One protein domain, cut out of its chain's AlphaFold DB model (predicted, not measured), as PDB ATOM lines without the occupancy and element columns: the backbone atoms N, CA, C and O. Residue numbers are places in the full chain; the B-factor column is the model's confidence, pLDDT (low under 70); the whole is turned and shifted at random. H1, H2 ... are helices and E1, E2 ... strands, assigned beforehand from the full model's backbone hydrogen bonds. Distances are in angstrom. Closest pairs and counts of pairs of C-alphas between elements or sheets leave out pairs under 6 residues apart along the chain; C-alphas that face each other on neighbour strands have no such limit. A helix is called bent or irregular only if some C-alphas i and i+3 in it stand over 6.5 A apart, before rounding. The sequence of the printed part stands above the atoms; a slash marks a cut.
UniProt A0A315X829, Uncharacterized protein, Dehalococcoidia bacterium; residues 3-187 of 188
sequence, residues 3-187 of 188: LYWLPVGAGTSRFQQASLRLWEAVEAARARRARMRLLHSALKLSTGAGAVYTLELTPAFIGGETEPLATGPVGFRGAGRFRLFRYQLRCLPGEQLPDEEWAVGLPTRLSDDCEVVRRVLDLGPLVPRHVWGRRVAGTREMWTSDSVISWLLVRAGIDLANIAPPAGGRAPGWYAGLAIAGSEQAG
ATOM      1  N   LEU A   3     -15.458 -22.974 -49.738       95.12
ATOM      2  CA  LEU A   3     -16.553 -22.555 -48.874       95.12
ATOM      3  C   LEU A   3     -16.831 -21.069 -49.063       95.12
ATOM      4  O   LEU A   3     -15.939 -20.233 -48.924       95.12
ATOM      5  N   TYR A   4     -18.092 -20.753 -49.313       94.69
ATOM      6  CA  TYR A   4     -18.585 -19.394 -49.466       94.69
ATOM      7  C   TYR A   4     -19.479 -19.023 -48.288       94.69
ATOM      8  O   TYR A   4     -20.252 -19.848 -47.804       94.69
ATOM      9  N   TRP A   5     -19.402 -17.759 -47.874       95.12
ATOM     10  CA  TRP A   5     -20.303 -17.167 -46.891       95.12
ATOM     11  C   TRP A   5     -21.200 -16.142 -47.573       95.12
ATOM     12  O   TRP A   5     -20.732 -15.100 -48.031       95.12
ATOM     13  N   LEU A   6     -22.493 -16.431 -47.622       93.12
ATOM     14  CA  LEU A   6     -23.484 -15.680 -48.384       93.12
ATOM     15  C   LEU A   6     -24.518 -15.060 -47.432       93.12
ATOM     16  O   LEU A   6     -24.968 -15.735 -46.506       93.12
ATOM     17  N   PRO A   7     -24.915 -13.785 -47.585       92.62
ATOM     18  CA  PRO A   7     -25.968 -13.194 -46.770       92.62
ATOM     19  C   PRO A   7     -27.302 -13.915 -46.964       92.62
ATOM     20  O   PRO A   7     -27.798 -14.035 -48.080       92.62
ATOM     21  N   VAL A   8     -27.938 -14.338 -45.870       89.38
ATOM     22  CA  VAL A   8     -29.266 -14.958 -45.959       89.38
ATOM     23  C   VAL A   8     -30.261 -13.936 -46.497       89.38
ATOM     24  O   VAL A   8     -30.403 -12.840 -45.947       89.38
ATOM     25  N   GLY A   9     -30.976 -14.312 -47.555       84.75
ATOM     26  CA  GLY A   9     -31.947 -13.439 -48.206       84.75
ATOM     27  C   GLY A   9     -31.327 -12.405 -49.149       84.75
ATOM     28  O   GLY A   9     -32.024 -11.449 -49.510       84.75
ATOM     29  N   ALA A  10     -30.063 -12.574 -49.554       84.19
ATOM     30  CA  ALA A  10     -29.523 -11.914 -50.742       84.19
ATOM     31  C   ALA A  10     -30.457 -12.138 -51.951       84.19
ATOM     32  O   ALA A  10     -31.153 -13.146 -52.017       84.19
ATOM     33  N   GLY A  11     -30.619 -11.128 -52.810       80.06
ATOM     34  CA  GLY A  11     -31.539 -11.199 -53.957       80.06
ATOM     35  C   GLY A  11     -33.044 -11.289 -53.630       80.06
ATOM     36  O   GLY A  11     -33.870 -11.215 -54.537       80.06
ATOM     37  N   THR A  12     -33.450 -11.402 -52.356       85.62
ATOM     38  CA  THR A  12     -34.868 -11.573 -51.975       85.62
ATOM     39  C   THR A  12     -35.599 -10.259 -51.692       85.62
ATOM     40  O   THR A  12     -34.993  -9.201 -51.498       85.62
ATOM     41  N   SER A  13     -36.936 -10.322 -51.622       89.06
ATOM     42  CA  SER A  13     -37.792  -9.163 -51.342       89.06
ATOM     43  C   SER A  13     -37.433  -8.446 -50.029       89.06
ATOM     44  O   SER A  13     -37.003  -9.050 -49.043       89.06
ATOM     45  N   ARG A  14     -37.705  -7.135 -49.964       89.75
ATOM     46  CA  ARG A  14     -37.501  -6.323 -48.747       89.75
ATOM     47  C   ARG A  14     -38.258  -6.865 -47.535       89.75
ATOM     48  O   ARG A  14     -37.765  -6.747 -46.417       89.75
ATOM     49  N   PHE A  15     -39.420  -7.475 -47.762       91.56
ATOM     50  CA  PHE A  15     -40.205  -8.120 -46.715       91.56
ATOM     51  C   PHE A  15     -39.464  -9.320 -46.109       91.56
ATOM     52  O   PHE A  15     -39.353  -9.419 -44.889       91.56
ATOM     53  N   GLN A  16     -38.890 -10.187 -46.946       88.56
ATOM     54  CA  GLN A  16     -38.102 -11.331 -46.485       88.56
ATOM     55  C   GLN A  16     -36.822 -10.889 -45.764       88.56
ATOM     56  O   GLN A  16     -36.499 -11.394 -44.693       88.56
ATOM     57  N   GLN A  17     -36.127  -9.877 -46.281       90.44
ATOM     58  CA  GLN A  17     -34.968  -9.312 -45.586       90.44
ATOM     59  C   GLN A  17     -35.351  -8.714 -44.219       90.44
ATOM     60  O   GLN A  17     -34.608  -8.849 -43.246       90.44
ATOM     61  N   ALA A  18     -36.510  -8.055 -44.117       92.00
ATOM     62  CA  ALA A  18     -37.007  -7.504 -42.858       92.00
ATOM     63  C   ALA A  18     -37.385  -8.603 -41.854       92.00
ATOM     64  O   ALA A  18     -37.056  -8.475 -40.674       92.00
ATOM     65  N   SER A  19     -38.012  -9.695 -42.307       94.00
ATOM     66  CA  SER A  19     -38.363 -10.820 -41.435       94.00
ATOM     67  C   SER A  19     -37.120 -11.505 -40.862       94.00
ATOM     68  O   SER A  19     -37.084 -11.794 -39.668       94.00
ATOM     69  N   LEU A  20     -36.060 -11.661 -41.662       93.12
ATOM     70  CA  LEU A  20     -34.768 -12.186 -41.211       93.12
ATOM     71  C   LEU A  20     -34.108 -11.282 -40.161       93.12
ATOM     72  O   LEU A  20     -33.627 -11.767 -39.137       93.12
ATOM     73  N   ARG A  21     -34.131  -9.958 -40.368       93.31
ATOM     74  CA  ARG A  21     -33.611  -8.982 -39.390       93.31
ATOM     75  C   ARG A  21     -34.410  -8.989 -38.089       93.31
ATOM     76  O   ARG A  21     -33.817  -8.879 -37.019       93.31
ATOM     77  N   LEU A  22     -35.735  -9.109 -38.171       95.62
ATOM     78  CA  LEU A  22     -36.602  -9.205 -36.997       95.62
ATOM     79  C   LEU A  22     -36.331 -10.496 -36.223       95.62
ATOM     80  O   LEU A  22     -36.165 -10.456 -35.006       95.62
ATOM     81  N   TRP A  23     -36.244 -11.624 -36.929       93.38
ATOM     82  CA  TRP A  23     -35.924 -12.914 -36.332       93.38
ATOM     83  C   TRP A  23     -34.584 -12.865 -35.583       93.38
ATOM     84  O   TRP A  23     -34.514 -13.225 -34.408       93.38
ATOM     85  N   GLU A  24     -33.547 -12.321 -36.219       95.38
ATOM     86  CA  GLU A  24     -32.238 -12.135 -35.598       95.38
ATOM     87  C   GLU A  24     -32.289 -11.176 -34.404       95.38
ATOM     88  O   GLU A  24     -31.643 -11.427 -33.391       95.38
ATOM     89  N   ALA A  25     -33.067 -10.093 -34.478       95.81
ATOM     90  CA  ALA A  25     -33.231  -9.172 -33.359       95.81
ATOM     91  C   ALA A  25     -33.838  -9.865 -32.129       95.81
ATOM     92  O   ALA A  25     -33.372  -9.634 -31.011       95.81
ATOM     93  N   VAL A  26     -34.837 -10.730 -32.336       94.75
ATOM     94  CA  VAL A  26     -35.460 -11.521 -31.268       94.75
ATOM     95  C   VAL A  26     -34.467 -12.529 -30.694       94.75
ATOM     96  O   VAL A  26     -34.281 -12.579 -29.480       94.75
ATOM     97  N   GLU A  27     -33.787 -13.310 -31.534       92.25
ATOM     98  CA  GLU A  27     -32.832 -14.314 -31.055       92.25
ATOM     99  C   GLU A  27     -31.608 -13.688 -30.379       92.25
ATOM    100  O   GLU A  27     -31.140 -14.200 -29.361       92.25
ATOM    101  N   ALA A  28     -31.106 -12.563 -30.891       93.50
ATOM    102  CA  ALA A  28     -30.013 -11.821 -30.274       93.50
ATOM    103  C   ALA A  28     -30.402 -11.304 -28.884       93.50
ATOM    104  O   ALA A  28     -29.641 -11.482 -27.932       93.50
ATOM    105  N   ALA A  29     -31.612 -10.753 -28.739       95.12
ATOM    106  CA  ALA A  29     -32.134 -10.318 -27.447       95.12
ATOM    107  C   ALA A  29     -32.276 -11.491 -26.464       95.12
ATOM    108  O   ALA A  29     -31.791 -11.416 -25.336       95.12
ATOM    109  N   ARG A  30     -32.863 -12.615 -26.904       92.25
ATOM    110  CA  ARG A  30     -33.017 -13.827 -26.077       92.25
ATOM    111  C   ARG A  30     -31.677 -14.402 -25.624       92.25
ATOM    112  O   ARG A  30     -31.568 -14.884 -24.501       92.25
ATOM    113  N   ALA A  31     -30.667 -14.348 -26.486       90.31
ATOM    114  CA  ALA A  31     -29.322 -14.821 -26.184       90.31
ATOM    115  C   ALA A  31     -28.425 -13.750 -25.532       90.31
ATOM    116  O   ALA A  31     -27.254 -14.029 -25.290       90.31
ATOM    117  N   ARG A  32     -28.956 -12.552 -25.235       93.94
ATOM    118  CA  ARG A  32     -28.221 -11.409 -24.658       93.94
ATOM    119  C   ARG A  32     -26.922 -11.089 -25.411       93.94
ATOM    120  O   ARG A  32     -25.874 -10.883 -24.808       93.94
ATOM    121  N   ARG A  33     -27.001 -11.056 -26.741       93.56
ATOM    122  CA  ARG A  33     -25.880 -10.752 -27.642       93.56
ATOM    123  C   ARG A  33     -26.228  -9.607 -28.587       93.56
ATOM    124  O   ARG A  33     -27.400  -9.296 -28.799       93.56
ATOM    125  N   ALA A  34     -25.207  -9.021 -29.206       94.25
ATOM    126  CA  ALA A  34     -25.406  -8.096 -30.314       94.25
ATOM    127  C   ALA A  34     -26.059  -8.808 -31.513       94.25
ATOM    128  O   ALA A  34     -25.869 -10.011 -31.735       94.25
ATOM    129  N   ARG A  35     -26.835  -8.044 -32.287       95.38
ATOM    130  CA  ARG A  35     -27.388  -8.493 -33.569       95.38
ATOM    131  C   ARG A  35     -26.241  -8.685 -34.557       95.38
ATOM    132  O   ARG A  35     -25.342  -7.852 -34.613       95.38
ATOM    133  N   MET A  36     -26.293  -9.753 -35.337       95.12
ATOM    134  CA  MET A  36     -25.286 -10.092 -36.338       95.12
ATOM    135  C   MET A  36     -25.935 -10.303 -37.700       95.12
ATOM    136  O   MET A  36     -27.113 -10.637 -37.801       95.12
ATOM    137  N   ARG A  37     -25.166 -10.130 -38.771       94.44
ATOM    138  CA  ARG A  37     -25.641 -10.471 -40.112       94.44
ATOM    139  C   ARG A  37     -25.836 -11.983 -40.206       94.44
ATOM    140  O   ARG A  37     -24.939 -12.745 -39.857       94.44
ATOM    141  N   LEU A  38     -26.996 -12.410 -40.692       95.19
ATOM    142  CA  LEU A  38     -27.224 -13.820 -40.983       95.19
ATOM    143  C   LEU A  38     -26.510 -14.172 -42.278       95.19
ATOM    144  O   LEU A  38     -26.737 -13.536 -43.308       95.19
ATOM    145  N   LEU A  39     -25.650 -15.171 -42.196       94.75
ATOM    146  CA  LEU A  39     -24.944 -15.766 -43.314       94.75
ATOM    147  C   LEU A  39     -25.412 -17.212 -43.456       94.75
ATOM    148  O   LEU A  39     -25.832 -17.812 -42.470       94.75
ATOM    149  N   HIS A  40     -25.335 -17.749 -44.662       93.12
ATOM    150  CA  HIS A  40     -25.327 -19.179 -44.887       93.12
ATOM    151  C   HIS A  40     -24.057 -19.566 -45.635       93.12
ATOM    152  O   HIS A  40     -23.473 -18.788 -46.391       93.12
ATOM    153  N   SER A  41     -23.629 -20.783 -45.384       93.56
ATOM    154  CA  SER A  41     -22.548 -21.461 -46.058       93.56
ATOM    155  C   SER A  41     -23.048 -22.083 -47.356       93.56
ATOM    156  O   SER A  41     -24.195 -22.528 -47.461       93.56
ATOM    157  N   ALA A  42     -22.170 -22.106 -48.350       92.81
ATOM    158  CA  ALA A  42     -22.361 -22.828 -49.596       92.81
ATOM    159  C   ALA A  42     -21.033 -23.450 -50.034       92.81
ATOM    160  O   ALA A  42     -19.966 -22.897 -49.755       92.81
ATOM    161  N   LEU A  43     -21.096 -24.606 -50.695       93.81
ATOM    162  CA  LEU A  43     -19.913 -25.327 -51.159       93.81
ATOM    163  C   LEU A  43     -19.861 -25.364 -52.677       93.81
ATOM    164  O   LEU A  43     -20.837 -25.741 -53.328       93.81
ATOM    165  N   LYS A  44     -18.676 -25.050 -53.201       93.31
ATOM    166  CA  LYS A  44     -18.282 -25.323 -54.578       93.31
ATOM    167  C   LYS A  44     -17.282 -26.476 -54.578       93.31
ATOM    168  O   LYS A  44     -16.229 -26.431 -53.930       93.31
ATOM    169  N   LEU A  45     -17.646 -27.544 -55.265       92.75
ATOM    170  CA  LEU A  45     -16.917 -28.800 -55.323       92.75
ATOM    171  C   LEU A  45     -16.313 -28.940 -56.714       92.75
ATOM    172  O   LEU A  45     -17.046 -28.994 -57.691       92.75
ATOM    173  N   SER A  46     -14.992 -29.021 -56.804       90.00
ATOM    174  CA  SER A  46     -14.295 -29.282 -58.067       90.00
ATOM    175  C   SER A  46     -13.774 -30.709 -58.039       90.00
ATOM    176  O   SER A  46     -13.076 -31.075 -57.093       90.00
ATOM    177  N   THR A  47     -14.116 -31.512 -59.041       81.69
ATOM    178  CA  THR A  47     -13.550 -32.855 -59.206       81.69
ATOM    179  C   THR A  47     -12.336 -32.805 -60.131       81.69
ATOM    180  O   THR A  47     -12.184 -31.880 -60.928       81.69
ATOM    181  N   GLY A  48     -11.468 -33.818 -60.059       73.38
ATOM    182  CA  GLY A  48     -10.244 -33.883 -60.870       73.38
ATOM    183  C   GLY A  48     -10.486 -33.906 -62.385       73.38
ATOM    184  O   GLY A  48      -9.573 -33.625 -63.152       73.38
ATOM    185  N   ALA A  49     -11.719 -34.183 -62.820       74.75
ATOM    186  CA  ALA A  49     -12.138 -34.123 -64.220       74.75
ATOM    187  C   ALA A  49     -12.538 -32.704 -64.688       74.75
ATOM    188  O   ALA A  49     -13.026 -32.549 -65.804       74.75
ATOM    189  N   GLY A  50     -12.383 -31.678 -63.841       75.38
ATOM    190  CA  GLY A  50     -12.753 -30.291 -64.143       75.38
ATOM    191  C   GLY A  50     -14.238 -29.972 -63.955       75.38
ATOM    192  O   GLY A  50     -14.635 -28.823 -64.115       75.38
ATOM    193  N   ALA A  51     -15.068 -30.954 -63.582       83.69
ATOM    194  CA  ALA A  51     -16.475 -30.710 -63.292       83.69
ATOM    195  C   ALA A  51     -16.631 -29.963 -61.960       83.69
ATOM    196  O   ALA A  51     -16.022 -30.329 -60.948       83.69
ATOM    197  N   VAL A  52     -17.477 -28.935 -61.970       88.56
ATOM    198  CA  VAL A  52     -17.809 -28.136 -60.791       88.56
ATOM    199  C   VAL A  52     -19.253 -28.394 -60.391       88.56
ATOM    200  O   VAL A  52     -20.158 -28.366 -61.228       88.56
ATOM    201  N   TYR A  53     -19.452 -28.650 -59.104       90.62
ATOM    202  CA  TYR A  53     -20.758 -28.871 -58.509       90.62
ATOM    203  C   TYR A  53     -21.014 -27.898 -57.364       90.62
ATOM    204  O   TYR A  53     -20.105 -27.568 -56.597       90.62
ATOM    205  N   THR A  54     -22.272 -27.508 -57.195       91.75
ATOM    206  CA  THR A  54     -22.756 -26.760 -56.035       91.75
ATOM    207  C   THR A  54     -23.613 -27.665 -55.157       91.75
ATOM    208  O   THR A  54     -24.429 -28.455 -55.643       91.75
ATOM    209  N   LEU A  55     -23.415 -27.579 -53.839       90.75
ATOM    210  CA  LEU A  55     -24.325 -28.198 -52.874       90.75
ATOM    211  C   LEU A  55     -25.337 -27.173 -52.386       90.75
ATOM    212  O   LEU A  55     -24.976 -26.174 -51.763       90.75
ATOM    213  N   GLU A  56     -26.610 -27.466 -52.628       87.88
ATOM    214  CA  GLU A  56     -27.712 -26.554 -52.354       87.88
ATOM    215  C   GLU A  56     -28.810 -27.228 -51.542       87.88
ATOM    216  O   GLU A  56     -29.124 -28.407 -51.725       87.88
ATOM    217  N   LEU A  57     -29.418 -26.461 -50.635       89.56
ATOM    218  CA  LEU A  57     -30.600 -26.890 -49.903       89.56
ATOM    219  C   LEU A  57     -31.815 -26.104 -50.374       89.56
ATOM    220  O   LEU A  57     -31.911 -24.899 -50.155       89.56
ATOM    221  N   THR A  58     -32.761 -26.809 -50.986       87.88
ATOM    222  CA  THR A  58     -33.954 -26.214 -51.589       87.88
ATOM    223  C   THR A  58     -35.233 -26.792 -50.982       87.88
ATOM    224  O   THR A  58     -35.247 -27.914 -50.464       87.88
ATOM    225  N   PRO A  59     -36.357 -26.060 -51.019       87.00
ATOM    226  CA  PRO A  59     -37.658 -26.640 -50.710       87.00
ATOM    227  C   PRO A  59     -38.037 -27.742 -51.711       87.00
ATOM    228  O   PRO A  59     -37.906 -27.562 -52.915       87.00
ATOM    229  N   ALA A  60     -38.598 -28.859 -51.238       87.88
ATOM    230  CA  ALA A  60     -38.893 -30.035 -52.071       87.88
ATOM    231  C   ALA A  60     -40.042 -29.862 -53.077       87.88
ATOM    232  O   ALA A  60     -40.307 -30.750 -53.899       87.88
ATOM    233  N   PHE A  61     -40.805 -28.778 -52.951       82.75
ATOM    234  CA  PHE A  61     -41.826 -28.407 -53.925       82.75
ATOM    235  C   PHE A  61     -41.227 -27.668 -55.127       82.75
ATOM    236  O   PHE A  61     -41.864 -27.630 -56.175       82.75
ATOM    237  N   ILE A  62     -40.009 -27.133 -54.995       81.81
ATOM    238  CA  ILE A  62     -39.227 -26.643 -56.127       81.81
ATOM    239  C   ILE A  62     -38.599 -27.877 -56.770       81.81
ATOM    240  O   ILE A  62     -37.739 -28.530 -56.182       81.81
ATOM    241  N   GLY A  63     -39.123 -28.261 -57.934       67.56
ATOM    242  CA  GLY A  63     -38.627 -29.412 -58.678       67.56
ATOM    243  C   GLY A  63     -37.219 -29.190 -59.232       67.56
ATOM    244  O   GLY A  63     -36.661 -28.096 -59.185       67.56
ATOM    245  N   GLY A  64     -36.657 -30.244 -59.804       72.81
ATOM    246  CA  GLY A  64     -35.536 -30.140 -60.720       72.81
ATOM    247  C   GLY A  64     -35.133 -31.506 -61.247       72.81
ATOM    248  O   GLY A  64     -35.696 -32.521 -60.847       72.81
ATOM    249  N   GLU A  65     -34.176 -31.499 -62.166       73.31
ATOM    250  CA  GLU A  65     -33.854 -32.670 -62.988       73.31
ATOM    251  C   GLU A  65     -33.043 -33.733 -62.237       73.31
ATOM    252  O   GLU A  65     -33.186 -34.921 -62.502       73.31
ATOM    253  N   THR A  66     -32.227 -33.321 -61.262       81.25
ATOM    254  CA  THR A  66     -31.414 -34.230 -60.442       81.25
ATOM    255  C   THR A  66     -32.138 -34.690 -59.181       81.25
ATOM    256  O   THR A  66     -32.754 -33.881 -58.471       81.25
ATOM    257  N   GLU A  67     -32.008 -35.979 -58.861       87.00
ATOM    258  CA  GLU A  67     -32.511 -36.531 -57.607       87.00
ATOM    259  C   GLU A  67     -31.813 -35.895 -56.392       87.00
ATOM    260  O   GLU A  67     -30.608 -35.624 -56.417       87.00
ATOM    261  N   PRO A  68     -32.558 -35.625 -55.307       92.12
ATOM    262  CA  PRO A  68     -31.977 -35.075 -54.096       92.12
ATOM    263  C   PRO A  68     -31.145 -36.130 -53.363       92.12
ATOM    264  O   PRO A  68     -31.596 -37.255 -53.163       92.12
ATOM    265  N   LEU A  69     -29.976 -35.731 -52.863       92.75
ATOM    266  CA  LEU A  69     -29.114 -36.584 -52.044       92.75
ATOM    267  C   LEU A  69     -29.816 -36.974 -50.740       92.75
ATOM    268  O   LEU A  69     -29.817 -38.133 -50.340       92.75
ATOM    269  N   ALA A  70     -30.465 -36.010 -50.089       92.88
ATOM    270  CA  ALA A  70     -31.212 -36.239 -48.861       92.88
ATOM    271  C   ALA A  70     -32.452 -35.352 -48.801       92.88
ATOM    272  O   ALA A  70     -32.498 -34.269 -49.382       92.88
ATOM    273  N   THR A  71     -33.462 -35.792 -48.051       93.12
ATOM    274  CA  THR A  71     -34.666 -34.998 -47.784       93.12
ATOM    275  C   THR A  71     -35.022 -35.049 -46.306       93.12
ATOM    276  O   THR A  71     -34.840 -36.076 -45.650       93.12
ATOM    277  N   GLY A  72     -35.531 -33.943 -45.767       92.56
ATOM    278  CA  GLY A  72     -35.915 -33.854 -44.360       92.56
ATOM    279  C   GLY A  72     -37.113 -32.931 -44.136       92.56
ATOM    280  O   GLY A  72     -37.481 -32.163 -45.027       92.56
ATOM    281  N   PRO A  73     -37.777 -33.022 -42.973       94.56
ATOM    282  CA  PRO A  73     -38.969 -32.235 -42.680       94.56
ATOM    283  C   PRO A  73     -38.630 -30.776 -42.347       94.56
ATOM    284  O   PRO A  73     -37.591 -30.479 -41.762       94.56
ATOM    285  N   VAL A  74     -39.557 -29.864 -42.638       93.38
ATOM    286  CA  VAL A  74     -39.479 -28.437 -42.291       93.38
ATOM    287  C   VAL A  74     -40.506 -28.107 -41.217       93.38
ATOM    288  O   VAL A  74     -41.679 -28.458 -41.336       93.38
ATOM    289  N   GLY A  75     -40.076 -27.426 -40.152       90.62
ATOM    290  CA  GLY A  75     -40.949 -26.892 -39.104       90.62
ATOM    291  C   GLY A  75     -41.538 -27.933 -38.144       90.62
ATOM    292  O   GLY A  75     -41.514 -27.714 -36.935       90.62
ATOM    293  N   PHE A  76     -42.048 -29.070 -38.617       87.94
ATOM    294  CA  PHE A  76     -42.617 -30.122 -37.766       87.94
ATOM    295  C   PHE A  76     -42.361 -31.525 -38.330       87.94
ATOM    296  O   PHE A  76     -42.553 -31.760 -39.521       87.94
ATOM    297  N   ARG A  77     -41.992 -32.489 -37.466       85.56
ATOM    298  CA  ARG A  77     -41.651 -33.870 -37.879       85.56
ATOM    299  C   ARG A  77     -42.751 -34.527 -38.714       85.56
ATOM    300  O   ARG A  77     -42.472 -35.038 -39.790       85.56
ATOM    301  N   GLY A  78     -44.001 -34.467 -38.253       86.19
ATOM    302  CA  GLY A  78     -45.132 -35.096 -38.944       86.19
ATOM    303  C   GLY A  78     -45.553 -34.402 -40.244       86.19
ATOM    304  O   GLY A  78     -46.245 -35.010 -41.056       86.19
ATOM    305  N   ALA A  79     -45.136 -33.153 -40.473       85.56
ATOM    306  CA  ALA A  79     -45.490 -32.408 -41.681       85.56
ATOM    307  C   ALA A  79     -44.696 -32.889 -42.904       85.56
ATOM    308  O   ALA A  79     -45.171 -32.760 -44.031       85.56
ATOM    309  N   GLY A  80     -43.558 -33.557 -42.682       83.62
ATOM    310  CA  GLY A  80     -42.727 -34.149 -43.726       83.62
ATOM    311  C   GLY A  80     -43.413 -35.235 -44.558       83.62
ATOM    312  O   GLY A  80     -42.793 -35.768 -45.464       83.62
ATOM    313  N   ARG A  81     -44.683 -35.589 -44.322       86.44
ATOM    314  CA  ARG A  81     -45.462 -36.401 -45.275       86.44
ATOM    315  C   ARG A  81     -45.874 -35.613 -46.528       86.44
ATOM    316  O   ARG A  81     -46.064 -36.212 -47.578       86.44
ATOM    317  N   PHE A  82     -45.952 -34.285 -46.434       88.38
ATOM    318  CA  PHE A  82     -46.301 -33.406 -47.547       88.38
ATOM    319  C   PHE A  82     -45.045 -32.762 -48.135       88.38
ATOM    320  O   PHE A  82     -44.188 -32.275 -47.398       88.38
ATOM    321  N   ARG A  83     -44.951 -32.704 -49.470       86.31
ATOM    322  CA  ARG A  83     -43.794 -32.111 -50.172       86.31
ATOM    323  C   ARG A  83     -43.542 -30.647 -49.802       86.31
ATOM    324  O   ARG A  83     -42.392 -30.233 -49.762       86.31
ATOM    325  N   LEU A  84     -44.591 -29.890 -49.478       88.50
ATOM    326  CA  LEU A  84     -44.486 -28.484 -49.077       88.50
ATOM    327  C   LEU A  84     -43.646 -28.277 -47.803       88.50
ATOM    328  O   LEU A  84     -43.008 -27.244 -47.645       88.50
ATOM    329  N   PHE A  85     -43.612 -29.272 -46.913       91.19
ATOM    330  CA  PHE A  85     -42.884 -29.214 -45.643       91.19
ATOM    331  C   PHE A  85     -41.645 -30.109 -45.659       91.19
ATOM    332  O   PHE A  85     -41.306 -30.728 -44.647       91.19
ATOM    333  N   ARG A  86     -40.978 -30.207 -46.811       92.81
ATOM    334  CA  ARG A  86     -39.696 -30.895 -46.953       92.81
ATOM    335  C   ARG A  86     -38.648 -29.949 -47.518       92.81
ATOM    336  O   ARG A  86     -38.938 -29.182 -48.432       92.81
ATOM    337  N   TYR A  87     -37.433 -30.056 -47.003       93.38
ATOM    338  CA  TYR A  87     -36.239 -29.544 -47.662       93.38
ATOM    339  C   TYR A  87     -35.521 -30.704 -48.351       93.38
ATOM    340  O   TYR A  87     -35.726 -31.874 -47.998       93.38
ATOM    341  N   GLN A  88     -34.687 -30.383 -49.330       94.00
ATOM    342  CA  GLN A  88     -33.879 -31.338 -50.071       94.00
ATOM    343  C   GLN A  88     -32.461 -30.806 -50.206       94.00
ATOM    344  O   GLN A  88     -32.279 -29.639 -50.529       94.00
ATOM    345  N   LEU A  89     -31.479 -31.665 -49.963       93.44
ATOM    346  CA  LEU A  89     -30.089 -31.426 -50.326       93.44
ATOM    347  C   LEU A  89     -29.883 -31.913 -51.756       93.44
ATOM    348  O   LEU A  89     -30.204 -33.063 -52.061       93.44
ATOM    349  N   ARG A  90     -29.339 -31.063 -52.619       91.62
ATOM    350  CA  ARG A  90     -29.069 -31.374 -54.022       91.62
ATOM    351  C   ARG A  90     -27.618 -31.062 -54.345       91.62
ATOM    352  O   ARG A  90     -27.054 -30.105 -53.826       91.62
ATOM    353  N   CYS A  91     -27.047 -31.890 -55.208       90.75
ATOM    354  CA  CYS A  91     -25.793 -31.613 -55.884       90.75
ATOM    355  C   CYS A  91     -26.139 -31.247 -57.323       90.75
ATOM    356  O   CYS A  91     -26.764 -32.044 -58.030       90.75
ATOM    357  N   LEU A  92     -25.822 -30.019 -57.715       89.31
ATOM    358  CA  LEU A  92     -26.137 -29.484 -59.032       89.31
ATOM    359  C   LEU A  92     -24.836 -29.250 -59.801       89.31
ATOM    360  O   LEU A  92     -23.865 -28.790 -59.203       89.31
ATOM    361  N   PRO A  93     -24.778 -29.568 -61.106       87.62
ATOM    362  CA  PRO A  93     -23.671 -29.121 -61.937       87.62
ATOM    363  C   PRO A  93     -23.735 -27.596 -62.072       87.62
ATOM    364  O   PRO A  93     -24.802 -27.043 -62.337       87.62
ATOM    365  N   GLY A  94     -22.605 -26.914 -61.905       81.75
ATOM    366  CA  GLY A  94     -22.569 -25.464 -62.050       81.75
ATOM    367  C   GLY A  94     -21.312 -24.826 -61.484       81.75
ATOM    368  O   GLY A  94     -20.843 -25.173 -60.401       81.75
ATOM    369  N   GLU A  95     -20.790 -23.845 -62.216       75.88
ATOM    370  CA  GLU A  95     -19.641 -23.050 -61.788       75.88
ATOM    371  C   GLU A  95     -20.023 -21.869 -60.899       75.88
ATOM    372  O   GLU A  95     -19.131 -21.279 -60.297       75.88
ATOM    373  N   GLN A  96     -21.308 -21.515 -60.793       81.38
ATOM    374  CA  GLN A  96     -21.757 -20.314 -60.090       81.38
ATOM    375  C   GLN A  96     -22.843 -20.632 -59.062       81.38
ATOM    376  O   GLN A  96     -23.825 -21.304 -59.372       81.38
ATOM    377  N   LEU A  97     -22.665 -20.130 -57.838       80.81
ATOM    378  CA  LEU A  97     -23.712 -20.158 -56.816       80.81
ATOM    379  C   LEU A  97     -24.750 -19.054 -57.103       80.81
ATOM    380  O   LEU A  97     -24.348 -17.956 -57.496       80.81
ATOM    381  N   PRO A  98     -26.056 -19.279 -56.852       75.25
ATOM    382  CA  PRO A  98     -27.104 -18.295 -57.150       75.25
ATOM    383  C   PRO A  98     -26.857 -16.894 -56.567       75.25
ATOM    384  O   PRO A  98     -27.123 -15.900 -57.231       75.25
ATOM    385  N   ASP A  99     -26.292 -16.823 -55.357       81.56
ATOM    386  CA  ASP A  99     -26.009 -15.570 -54.645       81.56
ATOM    387  C   ASP A  99     -24.501 -15.264 -54.557       81.56
ATOM    388  O   ASP A  99     -24.072 -14.508 -53.684       81.56
ATOM    389  N   GLU A 100     -23.667 -15.849 -55.431       85.06
ATOM    390  CA  GLU A 100     -22.200 -15.725 -55.353       85.06
ATOM    391  C   GLU A 100     -21.716 -14.271 -55.381       85.06
ATOM    392  O   GLU A 100     -20.768 -13.922 -54.682       85.06
ATOM    393  N   GLU A 101     -22.397 -13.403 -56.133       88.06
ATOM    394  CA  GLU A 101     -22.079 -11.970 -56.218       88.06
ATOM    395  C   GLU A 101     -22.196 -11.244 -54.864       88.06
ATOM    396  O   GLU A 101     -21.551 -10.220 -54.641       88.06
ATOM    397  N   TRP A 102     -22.994 -11.786 -53.939       89.00
ATOM    398  CA  TRP A 102     -23.207 -11.239 -52.600       89.00
ATOM    399  C   TRP A 102     -22.249 -11.831 -51.562       89.00
ATOM    400  O   TRP A 102     -22.387 -11.529 -50.371       89.00
ATOM    401  N   ALA A 103     -21.297 -12.672 -51.982       91.81
ATOM    402  CA  ALA A 103     -20.360 -13.327 -51.087       91.81
ATOM    403  C   ALA A 103     -19.594 -12.334 -50.211       91.81
ATOM    404  O   ALA A 103     -19.116 -11.278 -50.632       91.81
ATOM    405  N   VAL A 104     -19.487 -12.691 -48.936       92.94
ATOM    406  CA  VAL A 104     -18.778 -11.897 -47.945       92.94
ATOM    407  C   VAL A 104     -17.321 -12.328 -47.927       92.94
ATOM    408  O   VAL A 104     -16.967 -13.322 -47.294       92.94
ATOM    409  N   GLY A 105     -16.478 -11.516 -48.560       89.06
ATOM    410  CA  GLY A 105     -15.047 -11.781 -48.659       89.06
ATOM    411  C   GLY A 105     -14.721 -12.837 -49.713       89.06
ATOM    412  O   GLY A 105     -15.564 -13.217 -50.522       89.06
ATOM    413  N   LEU A 106     -13.467 -13.282 -49.714       91.12
ATOM    414  CA  LEU A 106     -13.007 -14.332 -50.618       91.12
ATOM    415  C   LEU A 106     -13.495 -15.712 -50.149       91.12
ATOM    416  O   LEU A 106     -13.637 -15.926 -48.938       91.12
ATOM    417  N   PRO A 107     -13.714 -16.662 -51.076       92.56
ATOM    418  CA  PRO A 107     -13.998 -18.038 -50.702       92.56
ATOM    419  C   PRO A 107     -12.854 -18.622 -49.873       92.56
ATOM    420  O   PRO A 107     -11.676 -18.349 -50.109       92.56
ATOM    421  N   THR A 108     -13.205 -19.457 -48.900       94.44
ATOM    422  CA  THR A 108     -12.225 -20.186 -48.096       94.44
ATOM    423  C   THR A 108     -11.939 -21.528 -48.756       94.44
ATOM    424  O   THR A 108     -12.806 -22.403 -48.789       94.44
ATOM    425  N   ARG A 109     -10.725 -21.698 -49.289       94.25
ATOM    426  CA  ARG A 109     -10.262 -22.984 -49.827       94.25
ATOM    427  C   ARG A 109     -10.160 -23.989 -48.681       94.25
ATOM    428  O   ARG A 109      -9.369 -23.792 -47.765       94.25
ATOM    429  N   LEU A 110     -10.957 -25.055 -48.743       95.12
ATOM    430  CA  LEU A 110     -10.978 -26.097 -47.711       95.12
ATOM    431  C   LEU A 110     -10.087 -27.293 -48.057       95.12
ATOM    432  O   LEU A 110      -9.501 -27.894 -47.168       95.12
ATOM    433  N   SER A 111     -10.023 -27.667 -49.335       93.06
ATOM    434  CA  SER A 111      -9.198 -28.781 -49.818       93.06
ATOM    435  C   SER A 111      -9.084 -28.736 -51.342       93.06
ATOM    436  O   SER A 111     -10.020 -28.296 -52.016       93.06
ATOM    437  N   ASP A 112      -7.962 -29.181 -51.892       90.62
ATOM    438  CA  ASP A 112      -7.747 -29.485 -53.313       90.62
ATOM    439  C   ASP A 112      -7.785 -30.997 -53.614       90.62
ATOM    440  O   ASP A 112      -7.774 -31.394 -54.780       90.62
ATOM    441  N   ASP A 113      -7.918 -31.835 -52.583       92.00
ATOM    442  CA  ASP A 113      -7.990 -33.286 -52.707       92.00
ATOM    443  C   ASP A 113      -9.353 -33.736 -53.263       92.00
ATOM    444  O   ASP A 113     -10.419 -33.546 -52.659       92.00
ATOM    445  N   CYS A 114      -9.306 -34.385 -54.425       91.12
ATOM    446  CA  CYS A 114     -10.473 -34.943 -55.098       91.12
ATOM    447  C   CYS A 114     -11.137 -36.067 -54.290       91.12
ATOM    448  O   CYS A 114     -12.358 -36.220 -54.361       91.12
ATOM    449  N   GLU A 115     -10.378 -36.815 -53.487       92.38
ATOM    450  CA  GLU A 115     -10.925 -37.871 -52.636       92.38
ATOM    451  C   GLU A 115     -11.773 -37.298 -51.501       92.38
ATOM    452  O   GLU A 115     -12.803 -37.871 -51.136       92.38
ATOM    453  N   VAL A 116     -11.404 -36.126 -50.979       94.00
ATOM    454  CA  VAL A 116     -12.219 -35.417 -49.987       94.00
ATOM    455  C   VAL A 116     -13.521 -34.917 -50.610       94.00
ATOM    456  O   VAL A 116     -14.585 -35.077 -50.014       94.00
ATOM    457  N   VAL A 117     -13.467 -34.372 -51.830       93.19
ATOM    458  CA  VAL A 117     -14.671 -33.954 -52.569       93.19
ATOM    459  C   VAL A 117     -15.606 -35.137 -52.810       93.19
ATOM    460  O   VAL A 117     -16.804 -35.041 -52.538       93.19
ATOM    461  N   ARG A 118     -15.063 -36.270 -53.262       92.62
ATOM    462  CA  ARG A 118     -15.830 -37.502 -53.456       92.62
ATOM    463  C   ARG A 118     -16.481 -37.961 -52.152       92.62
ATOM    464  O   ARG A 118     -17.674 -38.237 -52.135       92.62
ATOM    465  N   ARG A 119     -15.743 -37.936 -51.039       95.12
ATOM    466  CA  ARG A 119     -16.275 -38.285 -49.714       95.12
ATOM    467  C   ARG A 119     -17.434 -37.377 -49.290       95.12
ATOM    468  O   ARG A 119     -18.413 -37.879 -48.752       95.12
ATOM    469  N   VAL A 120     -17.360 -36.066 -49.545       95.25
ATOM    470  CA  VAL A 120     -18.476 -35.134 -49.280       95.25
ATOM    471  C   VAL A 120     -19.726 -35.535 -50.071       95.25
ATOM    472  O   VAL A 120     -20.821 -35.549 -49.508       95.25
ATOM    473  N   LEU A 121     -19.573 -35.890 -51.348       93.00
ATOM    474  CA  LEU A 121     -20.687 -36.339 -52.190       93.00
ATOM    475  C   LEU A 121     -21.275 -37.669 -51.694       93.00
ATOM    476  O   LEU A 121     -22.494 -37.770 -51.539       93.00
ATOM    477  N   ASP A 122     -20.420 -38.638 -51.361       94.81
ATOM    478  CA  ASP A 122     -20.809 -39.956 -50.838       94.81
ATOM    479  C   ASP A 122     -21.530 -39.855 -49.477       94.81
ATOM    480  O   ASP A 122     -22.406 -40.661 -49.161       94.81
ATOM    481  N   LEU A 123     -21.197 -38.844 -48.667       96.38
ATOM    482  CA  LEU A 123     -21.847 -38.563 -47.383       96.38
ATOM    483  C   LEU A 123     -23.192 -37.841 -47.521       96.38
ATOM    484  O   LEU A 123     -23.995 -37.879 -46.586       96.38
ATOM    485  N   GLY A 124     -23.469 -37.198 -48.658       95.25
ATOM    486  CA  GLY A 124     -24.702 -36.445 -48.902       95.25
ATOM    487  C   GLY A 124     -25.987 -37.207 -48.544       95.25
ATOM    488  O   GLY A 124     -26.819 -36.669 -47.807       95.25
ATOM    489  N   PRO A 125     -26.152 -38.469 -48.980       95.75
ATOM    490  CA  PRO A 125     -27.310 -39.290 -48.621       95.75
ATOM    491  C   PRO A 125     -27.433 -39.655 -47.138       95.75
ATOM    492  O   PRO A 125     -28.530 -39.984 -46.671       95.75
ATOM    493  N   LEU A 126     -26.326 -39.583 -46.397       96.25
ATOM    494  CA  LEU A 126     -26.231 -39.944 -44.982       96.25
ATOM    495  C   LEU A 126     -26.468 -38.759 -44.039       96.25
ATOM    496  O   LEU A 126     -26.474 -38.945 -42.822       96.25
ATOM    497  N   VAL A 127     -26.697 -37.559 -44.576       95.94
ATOM    498  CA  VAL A 127     -26.969 -36.360 -43.780       95.94
ATOM    499  C   VAL A 127     -28.153 -36.590 -42.824       95.94
ATOM    500  O   VAL A 127     -29.238 -37.000 -43.268       95.94
ATOM    501  N   PRO A 128     -28.006 -36.262 -41.523       94.69
ATOM    502  CA  PRO A 128     -29.079 -36.363 -40.549       94.69
ATOM    503  C   PRO A 128     -30.321 -35.582 -40.983       94.69
ATOM    504  O   PRO A 128     -30.291 -34.387 -41.285       94.69
ATOM    505  N   ARG A 129     -31.468 -36.263 -40.976       92.25
ATOM    506  CA  ARG A 129     -32.758 -35.715 -41.432       92.25
ATOM    507  C   ARG A 129     -33.492 -35.003 -40.295       92.25
ATOM    508  O   ARG A 129     -34.670 -35.261 -40.029       92.25
ATOM    509  N   HIS A 130     -32.776 -34.150 -39.564       95.25
ATOM    510  CA  HIS A 130     -33.365 -33.333 -38.508       95.25
ATOM    511  C   HIS A 130     -34.381 -32.336 -39.082       95.25
ATOM    512  O   HIS A 130     -34.428 -32.059 -40.277       95.25
ATOM    513  N   VAL A 131     -35.249 -31.809 -38.219       95.44
ATOM    514  CA  VAL A 131     -36.317 -30.903 -38.659       95.44
ATOM    515  C   VAL A 131     -35.741 -29.513 -38.849       95.44
ATOM    516  O   VAL A 131     -35.298 -28.896 -37.879       95.44
ATOM    517  N   TRP A 132     -35.814 -29.001 -40.073       94.06
ATOM    518  CA  TRP A 132     -35.364 -27.653 -40.384       94.06
ATOM    519  C   TRP A 132     -36.074 -26.616 -39.511       94.06
ATOM    520  O   TRP A 132     -37.298 -26.660 -39.333       94.06
ATOM    521  N   GLY A 133     -35.303 -25.670 -38.977       92.06
ATOM    522  CA  GLY A 133     -35.802 -24.588 -38.133       92.06
ATOM    523  C   GLY A 133     -36.112 -25.001 -36.690       92.06
ATOM    524  O   GLY A 133     -36.642 -24.196 -35.922       92.06
ATOM    525  N   ARG A 134     -35.801 -26.240 -36.283       94.00
ATOM    526  CA  ARG A 134     -35.957 -26.710 -34.896       94.00
ATOM    527  C   ARG A 134     -34.618 -26.999 -34.251       94.00
ATOM    528  O   ARG A 134     -33.699 -27.468 -34.914       94.00
ATOM    529  N   ARG A 135     -34.540 -26.738 -32.939       94.00
ATOM    530  CA  ARG A 135     -33.383 -27.101 -32.110       94.00
ATOM    531  C   ARG A 135     -33.105 -28.594 -32.231       94.00
ATOM    532  O   ARG A 135     -34.039 -29.396 -32.174       94.00
ATOM    533  N   VAL A 136     -31.833 -28.939 -32.381       93.62
ATOM    534  CA  VAL A 136     -31.390 -30.333 -32.398       93.62
ATOM    535  C   VAL A 136     -31.086 -30.779 -30.971       93.62
ATOM    536  O   VAL A 136     -30.584 -30.003 -30.161       93.62
ATOM    537  N   ALA A 137     -31.435 -32.022 -30.636       90.56
ATOM    538  CA  ALA A 137     -31.112 -32.582 -29.327       90.56
ATOM    539  C   ALA A 137     -29.590 -32.559 -29.108       90.56
ATOM    540  O   ALA A 137     -28.832 -32.845 -30.027       90.56
ATOM    541  N   GLY A 138     -29.153 -32.176 -27.907       87.44
ATOM    542  CA  GLY A 138     -27.728 -32.024 -27.593       87.44
ATOM    543  C   GLY A 138     -27.089 -30.722 -28.093       87.44
ATOM    544  O   GLY A 138     -25.937 -30.460 -27.765       87.44
ATOM    545  N   THR A 139     -27.815 -29.863 -28.820       91.88
ATOM    546  CA  THR A 139     -27.282 -28.588 -29.322       91.88
ATOM    547  C   THR A 139     -28.148 -27.397 -28.901       91.88
ATOM    548  O   THR A 139     -29.301 -27.523 -28.481       91.88
ATOM    549  N   ARG A 140     -27.573 -26.192 -28.988       88.50
ATOM    550  CA  ARG A 140     -28.291 -24.933 -28.725       88.50
ATOM    551  C   ARG A 140     -28.837 -24.277 -29.992       88.50
ATOM    552  O   ARG A 140     -29.577 -23.302 -29.875       88.50
ATOM    553  N   GLU A 141     -28.496 -24.795 -31.167       91.31
ATOM    554  CA  GLU A 141     -28.879 -24.218 -32.454       91.31
ATOM    555  C   GLU A 141     -29.913 -25.085 -33.172       91.31
ATOM    556  O   GLU A 141     -30.149 -26.249 -32.842       91.31
ATOM    557  N   MET A 142     -30.597 -24.472 -34.131       94.06
ATOM    558  CA  MET A 142     -31.530 -25.188 -34.988       94.06
ATOM    559  C   MET A 142     -30.803 -25.932 -36.106       94.06
ATOM    560  O   MET A 142     -29.678 -25.577 -36.442       94.06
ATOM    561  N   TRP A 143     -31.475 -26.906 -36.714       96.12
ATOM    562  CA  TRP A 143     -31.018 -27.504 -37.964       96.12
ATOM    563  C   TRP A 143     -31.335 -26.598 -39.160       96.12
ATOM    564  O   TRP A 143     -32.489 -26.186 -39.328       96.12
ATOM    565  N   THR A 144     -30.330 -26.298 -39.978       94.94
ATOM    566  CA  THR A 144     -30.406 -25.465 -41.195       94.94
ATOM    567  C   THR A 144     -29.480 -26.020 -42.289       94.94
ATOM    568  O   THR A 144     -28.878 -27.082 -42.122       94.94
ATOM    569  N   SER A 145     -29.310 -25.279 -43.388       93.06
ATOM    570  CA  SER A 145     -28.293 -25.536 -44.412       93.06
ATOM    571  C   SER A 145     -26.896 -25.550 -43.820       93.06
ATOM    572  O   SER A 145     -26.124 -26.453 -44.120       93.06
ATOM    573  N   ASP A 146     -26.596 -24.619 -42.918       95.62
ATOM    574  CA  ASP A 146     -25.286 -24.532 -42.276       95.62
ATOM    575  C   ASP A 146     -24.969 -25.760 -41.435       95.62
ATOM    576  O   ASP A 146     -23.818 -26.190 -41.373       95.62
ATOM    577  N   SER A 147     -25.988 -26.365 -40.817       96.62
ATOM    578  CA  SER A 147     -25.824 -27.631 -40.106       96.62
ATOM    579  C   SER A 147     -25.462 -28.773 -41.046       96.62
ATOM    580  O   SER A 147     -24.617 -29.595 -40.714       96.62
ATOM    581  N   VAL A 148     -26.077 -28.818 -42.228       96.75
ATOM    582  CA  VAL A 148     -25.786 -29.844 -43.233       96.75
ATOM    583  C   VAL A 148     -24.368 -29.687 -43.774       96.75
ATOM    584  O   VAL A 148     -23.630 -30.667 -43.824       96.75
ATOM    585  N   ILE A 149     -23.963 -28.464 -44.118       96.12
ATOM    586  CA  ILE A 149     -22.629 -28.185 -44.664       96.12
ATOM    587  C   ILE A 149     -21.538 -28.484 -43.633       96.12
ATOM    588  O   ILE A 149     -20.618 -29.244 -43.923       96.12
ATOM    589  N   SER A 150     -21.652 -27.959 -42.412       96.69
ATOM    590  CA  SER A 150     -20.672 -28.241 -41.352       96.69
ATOM    591  C   SER A 150     -20.602 -29.729 -40.991       96.69
ATOM    592  O   SER A 150     -19.501 -30.248 -40.809       96.69
ATOM    593  N   TRP A 151     -21.736 -30.440 -40.951       97.31
ATOM    594  CA  TRP A 151     -21.747 -31.889 -40.731       97.31
ATOM    595  C   TRP A 151     -21.011 -32.635 -41.851       97.31
ATOM    596  O   TRP A 151     -20.150 -33.462 -41.560       97.31
ATOM    597  N   LEU A 152     -21.288 -32.308 -43.121       97.38
ATOM    598  CA  LEU A 152     -20.629 -32.931 -44.276       97.38
ATOM    599  C   LEU A 152     -19.115 -32.744 -44.233       97.38
ATOM    600  O   LEU A 152     -18.376 -33.700 -44.442       97.38
ATOM    601  N   LEU A 153     -18.659 -31.529 -43.933       96.75
ATOM    602  CA  LEU A 153     -17.239 -31.200 -43.869       96.75
ATOM    603  C   LEU A 153     -16.523 -31.978 -42.757       96.75
ATOM    604  O   LEU A 153     -15.514 -32.627 -43.030       96.75
ATOM    605  N   VAL A 154     -17.073 -31.998 -41.537       96.94
ATOM    606  CA  VAL A 154     -16.482 -32.765 -40.422       96.94
ATOM    607  C   VAL A 154     -16.467 -34.260 -40.730       96.94
ATOM    608  O   VAL A 154     -15.448 -34.925 -40.543       96.94
ATOM    609  N   ARG A 155     -17.574 -34.808 -41.244       96.88
ATOM    610  CA  ARG A 155     -17.660 -36.232 -41.597       96.88
ATOM    611  C   ARG A 155     -16.756 -36.598 -42.771       96.88
ATOM    612  O   ARG A 155     -16.296 -37.736 -42.837       96.88
ATOM    613  N   ALA A 156     -16.456 -35.646 -43.651       95.75
ATOM    614  CA  ALA A 156     -15.474 -35.815 -44.709       95.75
ATOM    615  C   ALA A 156     -14.018 -35.706 -44.213       95.75
ATOM    616  O   ALA A 156     -13.099 -35.955 -44.993       95.75
ATOM    617  N   GLY A 157     -13.791 -35.399 -42.932       94.88
ATOM    618  CA  GLY A 157     -12.461 -35.277 -42.334       94.88
ATOM    619  C   GLY A 157     -11.806 -33.909 -42.532       94.88
ATOM    620  O   GLY A 157     -10.594 -33.801 -42.380       94.88
ATOM    621  N   ILE A 158     -12.576 -32.873 -42.880       95.50
ATOM    622  CA  ILE A 158     -12.078 -31.494 -42.897       95.50
ATOM    623  C   ILE A 158     -12.012 -30.969 -41.462       95.50
ATOM    624  O   ILE A 158     -13.022 -30.960 -40.753       95.50
ATOM    625  N   ASP A 159     -10.839 -30.477 -41.061       92.38
ATOM    626  CA  ASP A 159     -10.692 -29.727 -39.817       92.38
ATOM    627  C   ASP A 159     -11.285 -28.318 -39.973       92.38
ATOM    628  O   ASP A 159     -10.862 -27.523 -40.814       92.38
ATOM    629  N   LEU A 160     -12.289 -28.017 -39.150       92.75
ATOM    630  CA  LEU A 160     -12.983 -26.733 -39.125       92.75
ATOM    631  C   LEU A 160     -12.645 -25.891 -37.890       92.75
ATOM    632  O   LEU A 160     -13.302 -24.876 -37.671       92.75
ATOM    633  N   ALA A 161     -11.633 -26.260 -37.094       88.12
ATOM    634  CA  ALA A 161     -11.280 -25.556 -35.856       88.12
ATOM    635  C   ALA A 161     -11.071 -24.043 -36.052       88.12
ATOM    636  O   ALA A 161     -11.441 -23.248 -35.189       88.12
ATOM    637  N   ASN A 162     -10.541 -23.646 -37.213       87.88
ATOM    638  CA  ASN A 162     -10.274 -22.250 -37.566       87.88
ATOM    639  C   ASN A 162     -11.239 -21.685 -38.622       87.88
ATOM    640  O   ASN A 162     -11.012 -20.596 -39.148       87.88
ATOM    641  N   ILE A 163     -12.314 -22.409 -38.945       92.56
ATOM    642  CA  ILE A 163     -13.307 -21.988 -39.934       92.56
ATOM    643  C   ILE A 163     -14.547 -21.481 -39.207       92.56
ATOM    644  O   ILE A 163     -15.316 -22.239 -38.614       92.56
ATOM    645  N   ALA A 164     -14.757 -20.171 -39.289       89.81
ATOM    646  CA  ALA A 164     -15.899 -19.500 -38.694       89.81
ATOM    647  C   ALA A 164     -16.552 -18.537 -39.694       89.81
ATOM    648  O   ALA A 164     -15.889 -18.060 -40.621       89.81
ATOM    649  N   PRO A 165     -17.842 -18.208 -39.500       91.88
ATOM    650  CA  PRO A 165     -18.477 -17.130 -40.242       91.88
ATOM    651  C   PRO A 165     -17.681 -15.816 -40.093       91.88
ATOM    652  O   PRO A 165     -17.192 -15.530 -38.995       91.88
ATOM    653  N   PRO A 166     -17.580 -14.992 -41.154       92.75
ATOM    654  CA  PRO A 166     -16.901 -13.701 -41.118       92.75
ATOM    655  C   PRO A 166     -17.360 -12.800 -39.969       92.75
ATOM    656  O   PRO A 166     -18.523 -12.841 -39.552       92.75
ATOM    657  N   ALA A 167     -16.458 -11.932 -39.501       91.88
ATOM    658  CA  ALA A 167     -16.709 -11.025 -38.382       91.88
ATOM    659  C   ALA A 167     -18.017 -10.225 -38.544       91.88
ATOM    660  O   ALA A 167     -18.348  -9.728 -39.624       91.88
ATOM    661  N   GLY A 168     -18.781 -10.119 -37.453       91.06
ATOM    662  CA  GLY A 168     -20.108  -9.491 -37.449       91.06
ATOM    663  C   GLY A 168     -21.214 -10.336 -38.095       91.06
ATOM    664  O   GLY A 168     -22.361  -9.884 -38.173       91.06
ATOM    665  N   GLY A 169     -20.896 -11.548 -38.552       93.56
ATOM    666  CA  GLY A 169     -21.834 -12.527 -39.080       93.56
ATOM    667  C   GLY A 169     -22.054 -13.718 -38.148       93.56
ATOM    668  O   GLY A 169     -21.221 -14.049 -37.309       93.56
ATOM    669  N   ARG A 170     -23.185 -14.403 -38.326       94.12
ATOM    670  CA  ARG A 170     -23.405 -15.760 -37.812       94.12
ATOM    671  C   ARG A 170     -24.064 -16.627 -38.870       94.12
ATOM    672  O   ARG A 170     -24.872 -16.127 -39.644       94.12
ATOM    673  N   ALA A 171     -23.770 -17.918 -38.816       95.38
ATOM    674  CA  ALA A 171     -24.373 -18.955 -39.641       95.38
ATOM    675  C   ALA A 171     -25.232 -19.863 -38.746       95.38
ATOM    676  O   ALA A 171     -24.690 -20.750 -38.076       95.38
ATOM    677  N   PRO A 172     -26.538 -19.574 -38.577       94.94
ATOM    678  CA  PRO A 172     -27.384 -20.327 -37.661       94.94
ATOM    679  C   PRO A 172     -27.396 -21.806 -38.021       94.94
ATOM    680  O   PRO A 172     -27.787 -22.152 -39.124       94.94
ATOM    681  N   GLY A 173     -27.041 -22.677 -37.081       95.62
ATOM    682  CA  GLY A 173     -27.031 -24.120 -37.289       95.62
ATOM    683  C   GLY A 173     -25.656 -24.684 -37.632       95.62
ATOM    684  O   GLY A 173     -25.485 -25.895 -37.490       95.62
ATOM    685  N   TRP A 174     -24.667 -23.853 -37.979       95.88
ATOM    686  CA  TRP A 174     -23.283 -24.288 -38.195       95.88
ATOM    687  C   TRP A 174     -22.758 -25.095 -37.003       95.88
ATOM    688  O   TRP A 174     -22.303 -26.226 -37.144       95.88
ATOM    689  N   TYR A 175     -22.928 -24.580 -35.784       94.75
ATOM    690  CA  TYR A 175     -22.442 -25.272 -34.590       94.75
ATOM    691  C   TYR A 175     -23.269 -26.512 -34.237       94.75
ATOM    692  O   TYR A 175     -22.760 -27.416 -33.578       94.75
ATOM    693  N   ALA A 176     -24.531 -26.592 -34.680       96.06
ATOM    694  CA  ALA A 176     -25.306 -27.822 -34.539       96.06
ATOM    695  C   ALA A 176     -24.753 -28.942 -35.429       96.06
ATOM    696  O   ALA A 176     -24.659 -30.071 -34.959       96.06
ATOM    697  N   GLY A 177     -24.358 -28.649 -36.671       96.31
ATOM    698  CA  GLY A 177     -23.770 -29.655 -37.558       96.31
ATOM    699  C   GLY A 177     -22.428 -30.178 -37.050       96.31
ATOM    700  O   GLY A 177     -22.245 -31.393 -36.983       96.31
ATOM    701  N   LEU A 178     -21.553 -29.278 -36.578       95.31
ATOM    702  CA  LEU A 178     -20.288 -29.645 -35.923       95.31
ATOM    703  C   LEU A 178     -20.508 -30.585 -34.727       95.31
ATOM    704  O   LEU A 178     -19.865 -31.628 -34.624       95.31
ATOM    705  N   ALA A 179     -21.439 -30.231 -33.834       95.12
ATOM    706  CA  ALA A 179     -21.716 -31.011 -32.631       95.12
ATOM    707  C   ALA A 179     -22.270 -32.407 -32.952       95.12
ATOM    708  O   ALA A 179     -21.852 -33.389 -32.339       95.12
ATOM    709  N   ILE A 180     -23.189 -32.505 -33.920       96.12
ATOM    710  CA  ILE A 180     -23.768 -33.791 -34.323       96.12
ATOM    711  C   ILE A 180     -22.710 -34.678 -34.975       96.12
ATOM    712  O   ILE A 180     -22.553 -35.822 -34.553       96.12
ATOM    713  N   ALA A 181     -21.923 -34.147 -35.912       95.25
ATOM    714  CA  ALA A 181     -20.863 -34.915 -36.558       95.25
ATOM    715  C   ALA A 181     -19.824 -35.440 -35.550       95.25
ATOM    716  O   ALA A 181     -19.452 -36.611 -35.612       95.25
ATOM    717  N   GLY A 182     -19.411 -34.605 -34.588       90.94
ATOM    718  CA  GLY A 182     -18.481 -35.010 -33.531       90.94
ATOM    719  C   GLY A 182     -19.052 -36.078 -32.592       90.94
ATOM    720  O   GLY A 182     -18.343 -37.009 -32.215       90.94
ATOM    721  N   SER A 183     -20.344 -35.999 -32.248       89.12
ATOM    722  CA  SER A 183     -20.994 -37.020 -31.410       89.12
ATOM    723  C   SER A 183     -21.079 -38.390 -32.091       89.12
ATOM    724  O   SER A 183     -20.969 -39.411 -31.420       89.12
ATOM    725  N   GLU A 184     -21.229 -38.418 -33.418       86.31
ATOM    726  CA  GLU A 184     -21.268 -39.656 -34.200       86.31
ATOM    727  C   GLU A 184     -19.880 -40.296 -34.345       86.31
ATOM    728  O   GLU A 184     -19.787 -41.517 -34.324       86.31
ATOM    729  N   GLN A 185     -18.811 -39.495 -34.440       78.38
ATOM    730  CA  GLN A 185     -17.424 -39.989 -34.485       78.38
ATOM    731  C   GLN A 185     -16.957 -40.579 -33.150       78.38
ATOM    732  O   GLN A 185     -16.179 -41.523 -33.132       78.38
ATOM    733  N   ALA A 186     -17.417 -40.030 -32.023       70.94
ATOM    734  CA  ALA A 186     -17.067 -40.548 -30.701       70.94
ATOM    735  C   ALA A 186     -17.793 -41.863 -30.350       70.94
ATOM    736  O   ALA A 186     -17.401 -42.545 -29.405       70.94
ATOM    737  N   GLY A 187     -18.874 -42.188 -31.068       60.50
ATOM    738  CA  GLY A 187     -19.675 -43.397 -30.865       60.50
ATOM    739  C   GLY A 187     -19.364 -44.548 -31.829       60.50
ATOM    740  O   GLY A 187     -20.037 -45.575 -31.743       60.50
TER     741      GLY A 187
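This is residues 3 to 187 of the 188 residues of an uncharacterized protein of Dehalococcoidia bacterium (UniProt A0A315X829). One strongly twisted, wholly antiparallel sheet of five strands has helices H3 and H4 packed on one face, and H5 packs on H4 without being on the sheet. The long helix H1 sits by the beginning of E2, the short H2 sits by the end of E4, and the long unnamed stretch of residues 94 to 113 loops past E1 on its way from E5 to H3. The printed part has 185 residues, with five named helices and five named strands in the order E1 H1 E2 E3 E4 H2 E5 H3 H4 H5, and the sheet runs E1 E2 E3 E5 E4. The class is mixed, helices and strands, with 58 and 35 of the 93 residues in named elements. The whole is compact, with a radius of gyration of the C-alphas of 16.0 A and spans of 47 by 39 by 39 A.

E1 is residues 3 to 7, from C-alpha 3 at (-16.553, -22.555, -48.874). H1, residues 14 to 30, is the longest helix at 24.3 A from first to last C-alpha. E2, residues 37 to 46, is the longest strand at 28.4 A and begins at C-alpha 37 at (-25.641, -10.471, -40.112). E3 is residues 52 to 59, 22.3 A, and E4 is residues 70 to 73, 10.7 A. H2 is residues 77 to 81, neither bent nor irregular, but only just: C-alphas 78 and 81 are 6.5 A apart. E5 is residues 86 to 93, 22.0 A. H3 is residues 114 to 126, 19.4 A, and only just irregular, with C-alphas 122 and 125 6.9 A apart. H4 is residues 145 to 155, 15.3 A. H5 is residues 174 to 185, 17.2 A, ending at C-alpha 185 at (-17.424, -39.989, -34.485).

In the sheet E1 and E4 are the edge strands. E2 pairs with E1 over residues 39 to 43, with N 6 and O 40 2.8 A apart, and with E3 over residues 43 to 46, with N 45 and O 53 2.8 A apart. E2 and E3 form a hairpin. Between E3 and E5, N 56 and O 90 are 2.9 A apart; between E5 and E4, N 87 and O 72 are 2.9 A apart. These N and O pairs are within hydrogen-bond range. H3 and H4 lie on the same face, which gives two layers, helices over one face of a sheet. H3 has a height over the sheet of 9.1 A and runs along the strands, at 18 degrees to E3 on the local plane. H4 has a height over the sheet of 9.0 A and lies over E2; the closest C-alphas of the two are those of Ser 41 and Asp 146, 5.6 A apart. H3, with residues 120 to 124 alone, touches H4 at a steep tilt of 58 degrees, opposite ways; the closest C-alphas are those of Val 120 and Leu 152, 5.9 A. H4 and H5 touch and run the same way, at a shallow tilt of 33 degrees, only just short of steep, with the C-alphas of Ser 147 and Gly 177 closest at 3.8 A. H1 only grazes the sheet with residues 17 to 24, and H2 only grazes it with residues 77 to 81. In H1, H4 and H5 every O i to N i+4 pair is within hydrogen-bond range; in H3 it is 7 of 9, and in H2 0 of 1, with 1 of 2 O i to N i+3 pairs.

The two C-alphas farthest apart are those of Arg 32 and Ala 49, 48.4 A. The printed part has no cut. The links E5 to H3, H3 to H4 and H4 to H5 are long; within the last, residues 169 to 170 pair with residues 37 to 38 of E2, parallel. The mean pLDDT of the printed part is 90.7, and residues 63 and 187 are under 70.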